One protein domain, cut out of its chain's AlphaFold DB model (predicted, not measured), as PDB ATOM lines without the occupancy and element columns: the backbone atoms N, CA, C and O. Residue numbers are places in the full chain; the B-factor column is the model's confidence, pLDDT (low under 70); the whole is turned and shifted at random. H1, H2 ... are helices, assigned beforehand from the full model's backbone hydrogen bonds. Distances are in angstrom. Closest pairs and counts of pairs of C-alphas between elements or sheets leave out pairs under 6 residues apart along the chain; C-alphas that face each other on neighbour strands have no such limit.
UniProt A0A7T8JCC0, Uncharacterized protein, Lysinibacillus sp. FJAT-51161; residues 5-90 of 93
ATOM      1  N   PRO A   5     140.981 123.856  97.101       97.69
ATOM      2  CA  PRO A   5     140.904 123.111  95.851       97.69
ATOM      3  C   PRO A   5     141.318 123.946  94.637       97.69
ATOM      4  O   PRO A   5     141.008 125.135  94.535       97.69
ATOM      5  N   TYR A   6     142.012 123.309  93.695       96.94
ATOM      6  CA  TYR A   6     142.476 123.959  92.469       96.94
ATOM      7  C   TYR A   6     141.323 124.550  91.644       96.94
ATOM      8  O   TYR A   6     141.457 125.644  91.101       96.94
ATOM      9  N   GLU A   7     140.181 123.864  91.609       97.81
ATOM     10  CA  GLU A   7     138.982 124.298  90.890       97.81
ATOM     11  C   GLU A   7     138.458 125.654  91.379       97.81
ATOM     12  O   GLU A   7     138.200 126.538  90.565       97.81
ATOM     13  N   ILE A   8     138.414 125.873  92.700       98.38
ATOM     14  CA  ILE A   8     138.008 127.164  93.278       98.38
ATOM     15  C   ILE A   8     138.952 128.270  92.798       98.38
ATOM     16  O   ILE A   8     138.506 129.318  92.337       98.38
ATOM     17  N   LYS A   9     140.269 128.022  92.812       98.12
ATOM     18  CA  LYS A   9     141.260 128.994  92.320       98.12
ATOM     19  C   LYS A   9     141.075 129.302  90.833       98.12
ATOM     20  O   LYS A   9     141.296 130.434  90.417       98.12
ATOM     21  N   GLN A  10     140.705 128.313  90.021       98.50
ATOM     22  CA  GLN A  10     140.419 128.527  88.601       98.50
ATOM     23  C   GLN A  10     139.166 129.385  88.399       98.50
ATOM     24  O   GLN A  10     139.213 130.344  87.629       98.50
ATOM     25  N   LYS A  11     138.090 129.122  89.148       98.62
ATOM     26  CA  LYS A  11     136.871 129.940  89.103       98.62
ATOM     27  C   LYS A  11     137.114 131.379  89.545       98.62
ATOM     28  O   LYS A  11     136.675 132.291  88.856       98.62
ATOM     29  N   LEU A  12     137.905 131.598  90.597       98.62
ATOM     30  CA  LEU A  12     138.284 132.948  91.033       98.62
ATOM     31  C   LEU A  12     139.046 133.727  89.948       98.62
ATOM     32  O   LEU A  12     138.803 134.915  89.762       98.62
ATOM     33  N   ARG A  13     139.929 133.071  89.180       98.56
ATOM     34  CA  ARG A  13     140.627 133.717  88.052       98.56
ATOM     35  C   ARG A  13     139.678 134.077  86.910       98.56
ATOM     36  O   ARG A  13     139.814 135.154  86.336       98.56
ATOM     37  N   GLN A  14     138.741 133.187  86.582       98.62
ATOM     38  CA  GLN A  14     137.718 133.445  85.562       98.62
ATOM     39  C   GLN A  14     136.824 134.618  85.971       98.62
ATOM     40  O   GLN A  14     136.611 135.525  85.171       98.62
ATOM     41  N   TYR A  15     136.385 134.633  87.229       98.19
ATOM     42  CA  TYR A  15     135.572 135.706  87.787       98.19
ATOM     43  C   TYR A  15     136.309 137.050  87.775       98.19
ATOM     44  O   TYR A  15     135.793 138.029  87.249       98.19
ATOM     45  N   ASN A  16     137.570 137.085  88.219       98.44
ATOM     46  CA  ASN A  16     138.390 138.296  88.147       98.44
ATOM     47  C   ASN A  16     138.552 138.809  86.706       98.44
ATOM     48  O   ASN A  16     138.491 140.009  86.464       98.44
ATOM     49  N   LYS A  17     138.737 137.907  85.732       98.56
ATOM     50  CA  LYS A  17     138.829 138.287  84.316       98.56
ATOM     51  C   LYS A  17     137.524 138.911  83.807       98.56
ATOM     52  O   LYS A  17     137.588 139.879  83.057       98.56
ATOM     53  N   ALA A  18     136.374 138.371  84.209       97.81
ATOM     54  CA  ALA A  18     135.071 138.936  83.864       97.81
ATOM     55  C   ALA A  18     134.888 140.331  84.482       97.81
ATOM     56  O   ALA A  18     134.570 141.266  83.755       97.81
ATOM     57  N   ASN A  19     135.205 140.501  85.770       97.12
ATOM     58  CA  ASN A  19     135.106 141.795  86.454       97.12
ATOM     59  C   ASN A  19     136.013 142.861  85.827       97.12
ATOM     60  O   ASN A  19     135.594 143.998  85.657       97.12
ATOM     61  N   LEU A  20     137.238 142.498  85.432       98.25
ATOM     62  CA  LEU A  20     138.126 143.419  84.717       98.25
ATOM     63  C   LEU A  20     137.543 143.848  83.367       98.25
ATOM     64  O   LEU A  20     137.684 145.006  82.984       98.25
ATOM     65  N   LYS A  21     136.881 142.934  82.645       97.75
ATOM     66  CA  LYS A  21     136.242 143.280  81.371       97.75
ATOM     67  C   LYS A  21     135.005 144.156  81.576       97.75
ATOM     68  O   LYS A  21     134.847 145.114  80.829       97.75
ATOM     69  N   ALA A  22     134.179 143.856  82.577       96.88
ATOM     70  CA  ALA A  22     133.035 144.685  82.946       96.88
ATOM     71  C   ALA A  22     133.481 146.100  83.338       96.88
ATOM     72  O   ALA A  22     132.947 147.066  82.812       96.88
ATOM     73  N   LYS A  23     134.534 146.220  84.161       96.69
ATOM     74  CA  LYS A  23     135.125 147.513  84.522       96.69
ATOM     75  C   LYS A  23     135.591 148.305  83.297       96.69
ATOM     76  O   LYS A  23     135.255 149.470  83.189       96.69
ATOM     77  N   SER A  24     136.328 147.675  82.378       98.19
ATOM     78  CA  SER A  24     136.784 148.334  81.140       98.19
ATOM     79  C   SER A  24     135.613 148.881  80.325       98.19
ATOM     80  O   SER A  24     135.665 150.016  79.882       98.19
ATOM     81  N   LEU A  25     134.551 148.087  80.151       97.88
ATOM     82  CA  LEU A  25     133.364 148.512  79.404       97.88
ATOM     83  C   LEU A  25     132.603 149.635  80.114       97.88
ATOM     84  O   LEU A  25     132.098 150.532  79.455       97.88
ATOM     85  N   HIS A  26     132.518 149.583  81.441       96.81
ATOM     86  CA  HIS A  26     131.925 150.651  82.235       96.81
ATOM     87  C   HIS A  26     132.708 151.959  82.073       96.81
ATOM     88  O   HIS A  26     132.109 152.976  81.749       96.81
ATOM     89  N   ASP A  27     134.035 151.913  82.235       96.88
ATOM     90  CA  ASP A  27     134.901 153.084  82.073       96.88
ATOM     91  C   ASP A  27     134.763 153.661  80.634       96.88
ATOM     92  O   ASP A  27     134.583 154.864  80.475       96.88
ATOM     93  N   GLU A  28     134.724 152.806  79.597       97.94
ATOM     94  CA  GLU A  28     134.469 153.204  78.194       97.94
ATOM     95  C   GLU A  28     133.086 153.865  78.000       97.94
ATOM     96  O   GLU A  28     132.963 154.844  77.268       97.94
ATOM     97  N   LEU A  29     132.030 153.346  78.637       97.19
ATOM     98  CA  LEU A  29     130.685 153.924  78.542       97.19
ATOM     99  C   LEU A  29     130.602 155.299  79.208       97.19
ATOM    100  O   LEU A  29     129.956 156.184  78.655       97.19
ATOM    101  N   VAL A  30     131.247 155.479  80.364       95.69
ATOM    102  CA  VAL A  30     131.304 156.779  81.051       95.69
ATOM    103  C   VAL A  30     131.943 157.825  80.142       95.69
ATOM    104  O   VAL A  30     131.341 158.874  79.926       95.69
ATOM    105  N   GLU A  31     133.092 157.507  79.536       97.38
ATOM    106  CA  GLU A  31     133.759 158.398  78.576       97.38
ATOM    107  C   GLU A  31     132.833 158.753  77.401       97.38
ATOM    108  O   GLU A  31     132.685 159.927  77.063       97.38
ATOM    109  N   ILE A  32     132.139 157.764  76.822       97.69
ATOM    110  CA  ILE A  32     131.184 157.998  75.728       97.69
ATOM    111  C   ILE A  32     130.057 158.938  76.172       97.69
ATOM    112  O   ILE A  32     129.749 159.889  75.462       97.69
ATOM    113  N   PHE A  33     129.420 158.710  77.321       96.62
ATOM    114  CA  PHE A  33     128.322 159.569  77.780       96.62
ATOM    115  C   PHE A  33     128.778 161.007  78.048       96.62
ATOM    116  O   PHE A  33     128.097 161.952  77.635       96.62
ATOM    117  N   GLU A  34     129.958 161.180  78.645       93.00
ATOM    118  CA  GLU A  34     130.555 162.496  78.873       93.00
ATOM    119  C   GLU A  34     130.840 163.243  77.559       93.00
ATOM    120  O   GLU A  34     130.578 164.445  77.478       93.00
ATOM    121  N   GLU A  35     131.284 162.555  76.497       96.00
ATOM    122  CA  GLU A  35     131.478 163.153  75.162       96.00
ATOM    123  C   GLU A  35     130.182 163.740  74.574       96.00
ATOM    124  O   GLU A  35     130.223 164.747  73.860       96.00
ATOM    125  N   TYR A  36     129.025 163.154  74.896       95.69
ATOM    126  CA  TYR A  36     127.707 163.674  74.501       95.69
ATOM    127  C   TYR A  36     127.125 164.693  75.496       95.69
ATOM    128  O   TYR A  36     126.029 165.221  75.274       95.69
ATOM    129  N   GLY A  37     127.852 165.015  76.570       93.88
ATOM    130  CA  GLY A  37     127.416 165.941  77.611       93.88
ATOM    131  C   GLY A  37     126.348 165.360  78.539       93.88
ATOM    132  O   GLY A  37     125.523 166.119  79.045       93.88
ATOM    133  N   VAL A  38     126.342 164.037  78.730       94.19
ATOM    134  CA  VAL A  38     125.447 163.325  79.652       94.19
ATOM    135  C   VAL A  38     126.238 162.941  80.909       94.19
ATOM    136  O   VAL A  38     127.127 162.095  80.815       94.19
ATOM    137  N   PRO A  39     125.956 163.537  82.081       92.81
ATOM    138  CA  PRO A  39     126.680 163.217  83.308       92.81
ATOM    139  C   PRO A  39     126.383 161.797  83.798       92.81
ATOM    140  O   PRO A  39     125.233 161.347  83.786       92.81
ATOM    141  N   TYR A  40     127.410 161.104  84.288       92.94
ATOM    142  CA  TYR A  40     127.287 159.753  84.840       92.94
ATOM    143  C   TYR A  40     126.310 159.683  86.025       92.94
ATOM    144  O   TYR A  40     125.552 158.719  86.172       92.94
ATOM    145  N   GLU A  41     126.292 160.720  86.860       91.94
ATOM    146  CA  GLU A  41     125.411 160.822  88.019       91.94
ATOM    147  C   GLU A  41     123.939 160.773  87.600       91.94
ATOM    148  O   GLU A  41     123.129 160.136  88.267       91.94
ATOM    149  N   ASN A  42     123.593 161.352  86.446       92.75
ATOM    150  CA  ASN A  42     122.232 161.320  85.919       92.75
ATOM    151  C   ASN A  42     121.821 159.936  85.392       92.75
ATOM    152  O   ASN A  42     120.634 159.697  85.196       92.75
ATOM    153  N   LEU A  43     122.759 159.011  85.181       94.50
ATOM    154  CA  LEU A  43     122.466 157.637  84.753       94.50
ATOM    155  C   LEU A  43     122.415 156.637  85.918       94.50
ATOM    156  O   LEU A  43     122.084 155.466  85.716       94.50
ATOM    157  N   THR A  44     122.772 157.076  87.128       92.75
ATOM    158  CA  THR A  44     122.865 156.228  88.328       92.75
ATOM    159  C   THR A  44     122.099 156.767  89.537       92.75
ATOM    160  O   THR A  44     122.195 156.191  90.621       92.75
ATOM    161  N   ALA A  45     121.343 157.854  89.375       83.94
ATOM    162  CA  ALA A  45     120.626 158.520  90.453       83.94
ATOM    163  C   ALA A  45     119.121 158.242  90.412       83.94
ATOM    164  O   ALA A  45     118.451 158.470  89.401       83.94
ATOM    165  N   ASN A  46     118.578 157.872  91.571       71.44
ATOM    166  CA  ASN A  46     117.142 157.815  91.798       71.44
ATOM    167  C   ASN A  46     116.565 159.225  92.012       71.44
ATOM    168  O   ASN A  46     117.019 159.955  92.895       71.44
ATOM    169  N   GLN A  47     115.535 159.595  91.249       64.38
ATOM    170  CA  GLN A  47     114.834 160.874  91.408       64.38
ATOM    171  C   GLN A  47     113.857 160.917  92.598       64.38
ATOM    172  O   GLN A  47     113.232 161.953  92.820       64.38
ATOM    173  N   GLU A  48     113.687 159.836  93.371       55.97
ATOM    174  CA  GLU A  48     112.550 159.717  94.299       55.97
ATOM    175  C   GLU A  48     112.520 160.740  95.454       55.97
ATOM    176  O   GLU A  48     111.448 160.974  96.009       55.97
ATOM    177  N   TYR A  49     113.631 161.395  95.826       44.38
ATOM    178  CA  TYR A  49     113.637 162.324  96.970       44.38
ATOM    179  C   TYR A  49     114.572 163.528  96.804       44.38
ATOM    180  O   TYR A  49     115.759 163.464  97.119       44.38
ATOM    181  N   GLY A  50     114.009 164.681  96.440       45.56
ATOM    182  CA  GLY A  50     114.666 165.969  96.648       45.56
ATOM    183  C   GLY A  50     113.862 167.152  96.122       45.56
ATOM    184  O   GLY A  50     113.525 167.202  94.946       45.56
ATOM    185  N   ASP A  51     113.639 168.156  96.975       45.84
ATOM    186  CA  ASP A  51     113.057 169.474  96.650       45.84
ATOM    187  C   ASP A  51     113.905 170.314  95.654       45.84
ATOM    188  O   ASP A  51     113.706 171.519  95.514       45.84
ATOM    189  N   TYR A  52     114.845 169.687  94.940       46.59
ATOM    190  CA  TYR A  52     115.665 170.264  93.876       46.59
ATOM    191  C   TYR A  52     115.417 169.487  92.576       46.59
ATOM    192  O   TYR A  52     116.259 168.734  92.097       46.59
ATOM    193  N   GLN A  53     114.215 169.657  92.024       53.44
ATOM    194  CA  GLN A  53     113.919 169.327  90.632       53.44
ATOM    195  C   GLN A  53     114.729 170.251  89.723       53.44
ATOM    196  O   GLN A  53     114.319 171.398  89.602       53.44
ATOM    197  N   GLU A  54     115.781 169.800  89.034       60.25
ATOM    198  CA  GLU A  54     116.191 170.519  87.809       60.25
ATOM    199  C   GLU A  54     116.647 169.627  86.639       60.25
ATOM    200  O   GLU A  54     116.443 170.045  85.501       60.25
ATOM    201  N   GLU A  55     117.173 168.408  86.836       70.94
ATOM    202  CA  GLU A  55     117.705 167.610  85.708       70.94
ATOM    203  C   GLU A  55     117.202 166.158  85.668       70.94
ATOM    204  O   GLU A  55     117.124 165.484  86.695       70.94
ATOM    205  N   ASN A  56     116.845 165.678  84.466       85.19
ATOM    206  CA  ASN A  56     116.393 164.301  84.220       85.19
ATOM    207  C   ASN A  56     117.469 163.289  84.650       85.19
ATOM    208  O   ASN A  56     118.638 163.453  84.299       85.19
ATOM    209  N   SER A  57     117.080 162.232  85.370       90.94
ATOM    210  CA  SER A  57     117.972 161.130  85.746       90.94
ATOM    211  C   SER A  57     117.255 159.778  85.802       90.94
ATOM    212  O   SER A  57     116.028 159.720  85.832       90.94
ATOM    213  N   THR A  58     118.037 158.701  85.809       92.88
ATOM    214  CA  THR A  58     117.611 157.294  85.888       92.88
ATOM    215  C   THR A  58     118.581 156.497  86.773       92.88
ATOM    216  O   THR A  58     119.718 156.916  86.987       92.88
ATOM    217  N   GLU A  59     118.150 155.326  87.252       94.19
ATOM    218  CA  GLU A  59     119.011 154.295  87.848       94.19
ATOM    219  C   GLU A  59     119.432 153.208  86.839       94.19
ATOM    220  O   GLU A  59     120.122 152.261  87.216       94.19
ATOM    221  N   GLY A  60     119.073 153.327  85.558       95.50
ATOM    222  CA  GLY A  60     119.274 152.284  84.552       95.50
ATOM    223  C   GLY A  60     120.720 151.789  84.446       95.50
ATOM    224  O   GLY A  60     120.959 150.583  84.353       95.50
ATOM    225  N   LEU A  61     121.723 152.676  84.544       96.06
ATOM    226  CA  LEU A  61     123.128 152.246  84.522       96.06
ATOM    227  C   LEU A  61     123.534 151.565  85.838       96.06
ATOM    228  O   LEU A  61     124.347 150.638  85.825       96.06
ATOM    229  N   ALA A  62     122.954 151.974  86.970       95.12
ATOM    230  CA  ALA A  62     123.155 151.300  88.251       95.12
ATOM    231  C   ALA A  62     122.548 149.887  88.234       95.12
ATOM    232  O   ALA A  62     123.217 148.936  88.646       95.12
ATOM    233  N   PHE A  63     121.347 149.719  87.677       96.62
ATOM    234  CA  PHE A  63     120.723 148.409  87.496       96.62
ATOM    235  C   PHE A  63     121.554 147.503  86.583       96.62
ATOM    236  O   PHE A  63     121.838 146.364  86.957       96.62
ATOM    237  N   ILE A  64     122.076 148.013  85.462       96.44
ATOM    238  CA  ILE A  64     123.000 147.249  84.605       96.44
ATOM    239  C   ILE A  64     124.260 146.824  85.380       96.44
ATOM    240  O   ILE A  64     124.645 145.654  85.323       96.44
ATOM    241  N   ASN A  65     124.883 147.727  86.149       94.38
ATOM    242  CA  ASN A  65     126.075 147.410  86.952       94.38
ATOM    243  C   ASN A  65     125.809 146.304  87.992       94.38
ATOM    244  O   ASN A  65     126.698 145.499  88.286       94.38
ATOM    245  N   ASN A  66     124.585 146.245  88.522       94.88
ATOM    246  CA  ASN A  66     124.162 145.262  89.516       94.88
ATOM    247  C   ASN A  66     123.548 143.990  88.906       94.88
ATOM    248  O   ASN A  66     123.327 143.019  89.627       94.88
ATOM    249  N   ASN A  67     123.378 143.927  87.579       94.56
ATOM    250  CA  ASN A  67     122.631 142.876  86.873       94.56
ATOM    251  C   ASN A  67     121.175 142.763  87.362       94.56
ATOM    252  O   ASN A  67     120.670 141.662  87.602       94.56
ATOM    253  N   GLU A  68     120.524 143.908  87.535       95.75
ATOM    254  CA  GLU A  68     119.141 144.052  87.982       95.75
ATOM    255  C   GLU A  68     118.248 144.573  86.844       95.75
ATOM    256  O   GLU A  68     118.727 145.202  85.899       95.75
ATOM    257  N   GLY A  69     116.943 144.309  86.945       94.38
ATOM    258  CA  GLY A  69     115.953 144.741  85.952       94.38
ATOM    259  C   GLY A  69     116.003 143.972  84.627       94.38
ATOM    260  O   GLY A  69     116.735 142.989  84.473       94.38
ATOM    261  N   ASP A  70     115.177 144.410  83.679       97.69
ATOM    262  CA  ASP A  70     115.251 143.975  82.286       97.69
ATOM    263  C   ASP A  70     116.237 144.864  81.514       97.69
ATOM    264  O   ASP A  70     116.293 146.078  81.708       97.69
ATOM    265  N   ILE A  71     117.046 144.258  80.641       97.44
ATOM    266  CA  ILE A  71     118.095 144.998  79.931       97.44
ATOM    267  C   ILE A  71     117.521 146.023  78.948       97.44
ATOM    268  O   ILE A  71     118.094 147.099  78.811       97.44
ATOM    269  N   GLU A  72     116.400 145.725  78.292       98.25
ATOM    270  CA  GLU A  72     115.796 146.635  77.318       98.25
ATOM    271  C   GLU A  72     115.075 147.789  78.024       98.25
ATOM    272  O   GLU A  72     115.132 148.923  77.553       98.25
ATOM    273  N   GLU A  73     114.469 147.532  79.188       97.56
ATOM    274  CA  GLU A  73     113.894 148.583  80.040       97.56
ATOM    275  C   GLU A  73     114.982 149.547  80.538       97.56
ATOM    276  O   GLU A  73     114.877 150.754  80.328       97.56
ATOM    277  N   ASN A  74     116.084 149.020  81.084       97.38
ATOM    278  CA  ASN A  74     117.207 149.841  81.545       97.38
ATOM    279  C   ASN A  74     117.819 150.684  80.408       97.38
ATOM    280  O   ASN A  74     118.187 151.840  80.620       97.38
ATOM    281  N   ILE A  75     117.946 150.119  79.199       98.12
ATOM    282  CA  ILE A  75     118.448 150.850  78.024       98.12
ATOM    283  C   ILE A  75     117.484 151.971  77.628       98.12
ATOM    284  O   ILE A  75     117.944 153.077  77.349       98.12
ATOM    285  N   ALA A  76     116.175 151.711  77.617       97.88
ATOM    286  CA  ALA A  76     115.175 152.714  77.262       97.88
ATOM    287  C   ALA A  76     115.186 153.910  78.231       97.88
ATOM    288  O   ALA A  76     115.118 155.058  77.791       97.88
ATOM    289  N   GLU A  77     115.340 153.667  79.535       95.62
ATOM    290  CA  GLU A  77     115.452 154.745  80.527       95.62
ATOM    291  C   GLU A  77     116.733 155.579  80.348       95.62
ATOM    292  O   GLU A  77     116.703 156.811  80.419       95.62
ATOM    293  N   ILE A  78     117.865 154.924  80.061       96.88
ATOM    294  CA  ILE A  78     119.126 155.610  79.736       96.88
ATOM    295  C   ILE A  78     118.975 156.449  78.460       96.88
ATOM    296  O   ILE A  78     119.457 157.581  78.413       96.88
ATOM    297  N   GLU A  79     118.303 155.922  77.432       97.31
ATOM    298  CA  GLU A  79     118.050 156.635  76.177       97.31
ATOM    299  C   GLU A  79     117.211 157.901  76.404       97.31
ATOM    300  O   GLU A  79     117.525 158.957  75.846       97.31
ATOM    301  N   GLU A  80     116.191 157.844  77.263       95.12
ATOM    302  CA  GLU A  80     115.372 159.010  77.603       95.12
ATOM    303  C   GLU A  80     116.212 160.140  78.223       95.12
ATOM    304  O   GLU A  80     116.129 161.299  77.791       95.12
ATOM    305  N   VAL A  81     117.067 159.809  79.196       94.38
ATOM    306  CA  VAL A  81     117.976 160.782  79.821       94.38
ATOM    307  C   VAL A  81     118.996 161.298  78.806       94.38
ATOM    308  O   VAL A  81     119.198 162.509  78.698       94.38
ATOM    309  N   PHE A  82     119.584 160.419  77.995       95.81
ATOM    310  CA  PHE A  82     120.523 160.805  76.942       95.81
ATOM    311  C   PHE A  82     119.913 161.837  75.980       95.81
ATOM    312  O   PHE A  82     120.487 162.906  75.742       95.81
ATOM    313  N   LEU A  83     118.713 161.558  75.464       95.06
ATOM    314  CA  LEU A  83     118.016 162.446  74.536       95.06
ATOM    315  C   LEU A  83     117.656 163.786  75.184       95.06
ATOM    316  O   LEU A  83     117.683 164.813  74.499       95.06
ATOM    317  N   HIS A  84     117.344 163.817  76.480       92.12
ATOM    318  CA  HIS A  84     117.112 165.066  77.204       92.12
ATOM    319  C   HIS A  84     118.338 165.996  77.138       92.12
ATOM    320  O   HIS A  84     118.219 167.150  76.707       92.12
ATOM    321  N   PHE A  85     119.516 165.488  77.508       91.06
ATOM    322  CA  PHE A  85     120.757 166.268  77.550       91.06
ATOM    323  C   PHE A  85     121.211 166.720  76.158       91.06
ATOM    324  O   PHE A  85     121.465 167.909  75.939       91.06
ATOM    325  N   VAL A  86     121.224 165.810  75.180       91.81
ATOM    326  CA  VAL A  86     121.645 166.131  73.807       91.81
ATOM    327  C   VAL A  86     120.743 167.200  73.178       91.81
ATOM    328  O   VAL A  86     121.228 168.160  72.568       91.81
ATOM    329  N   ASN A  87     119.422 167.106  73.369       90.31
ATOM    330  CA  ASN A  87     118.490 168.097  72.831       90.31
ATOM    331  C   ASN A  87     118.604 169.461  73.526       90.31
ATOM    332  O   ASN A  87     118.452 170.490  72.862       90.31
ATOM    333  N   ARG A  88     118.896 169.510  74.831       82.81
ATOM    334  CA  ARG A  88     119.164 170.770  75.544       82.81
ATOM    335  C   ARG A  88     120.421 171.461  75.007       82.81
ATOM    336  O   ARG A  88     120.380 172.658  74.718       82.81
ATOM    337  N   ASN A  89     121.491 170.702  74.778       67.50
ATOM    338  CA  ASN A  89     122.736 171.219  74.205       67.50
ATOM    339  C   ASN A  89     122.528 171.777  72.786       67.50
ATOM    340  O   ASN A  89     123.043 172.847  72.463       67.50
ATOM    341  N   SER A  90     121.686 171.135  71.968       65.12
ATOM    342  CA  SER A  90     121.386 171.599  70.602       65.12
ATOM    343  C   SER A  90     120.645 172.946  70.514       65.12
ATOM    344  O   SER A  90     120.736 173.630  69.498       65.12
TER     345      SER A  90
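This is residues 5 to 90 of the 93 residues of an uncharacterized protein of Lysinibacillus sp. FJAT-51161 (UniProt A0A7T8JCC0). One long helix, H1, sticks out of a small body with its residues 6 to 21 as a free arm; toward the other end of H1, at Phe 33, H4 converges on it in a narrow V, and the short helices H2 and H3 sit with H4 in the body. Between H2 and H3 a long stretch with no named element, residues 45 to 59, swings away from the body, and its residues 48 to 54 stick out as a loop. The printed part has 86 residues with four named helices, in the order H1, H2, H3, H4, and no named strand; the class is all helix. The whole is loose, with a radius of gyration of the C-alphas of 16.3 A and spans of 55 by 27 by 22 A, the arm making much of the length.

Begin with H1, residues 6 to 35, which touches no helix. Look next at H4, residues 71 to 90: the two are close but not clearly touching, the closest C-alphas being those of Phe 33 and Phe 82, 7.9 A apart, and they run the same way at a shallow tilt of 26 degrees. H2, residues 41 to 44, is apart from H1. H3, residues 60 to 66, is near H1, with 7 pairs of C-alphas within 10 A. H2 and H3 touch, their closest C-alphas being those of Thr 44 and Ala 62 at 4.9 A. H2 and H4 only just touch, with 3 pairs of C-alphas within 8 A, through residues 78 to 81 of H4 alone; the closest are Leu 43 and Ile 78, 6.4 A. H3 and H4 form a helical hairpin: they touch through residues 71 to 78 of H4 alone, closest at the C-alphas of Gly 60 and Asn 74, 4.4 A, and run opposite ways at a steep tilt of 42 degrees. In H1, H3 and H4 every O i to N i+4 pair is within hydrogen-bond range; H2 is too short for such a pair.

Find C-alpha 6 at (142.476, 123.959, 92.469); from there H1 runs 44.2 A to C-alpha 35 at (131.478, 163.153, 75.162). H2 follows at residues 41 to 44, and H3 at residues 60 to 66. H4 runs 28.4 A from C-alpha 71 to C-alpha 90 at (121.386, 171.599, 70.602).

The C-alphas of Pro 5 and Ser 90, the two farthest apart, are 58.0 A apart. Without residues 5 to 21 and 48 to 54, which stand free, the body of 62 residues spans 33 by 24 by 18 A. The printed part has no cut. The links H1 to H2 and H3 to H4 are tight, and H2 to H3 is long. Look in the B-factor column for the model's low confidence: pLDDT is under 70 at residues 47 to 54 and 89 to 90, while the mean of the printed part is 90.2.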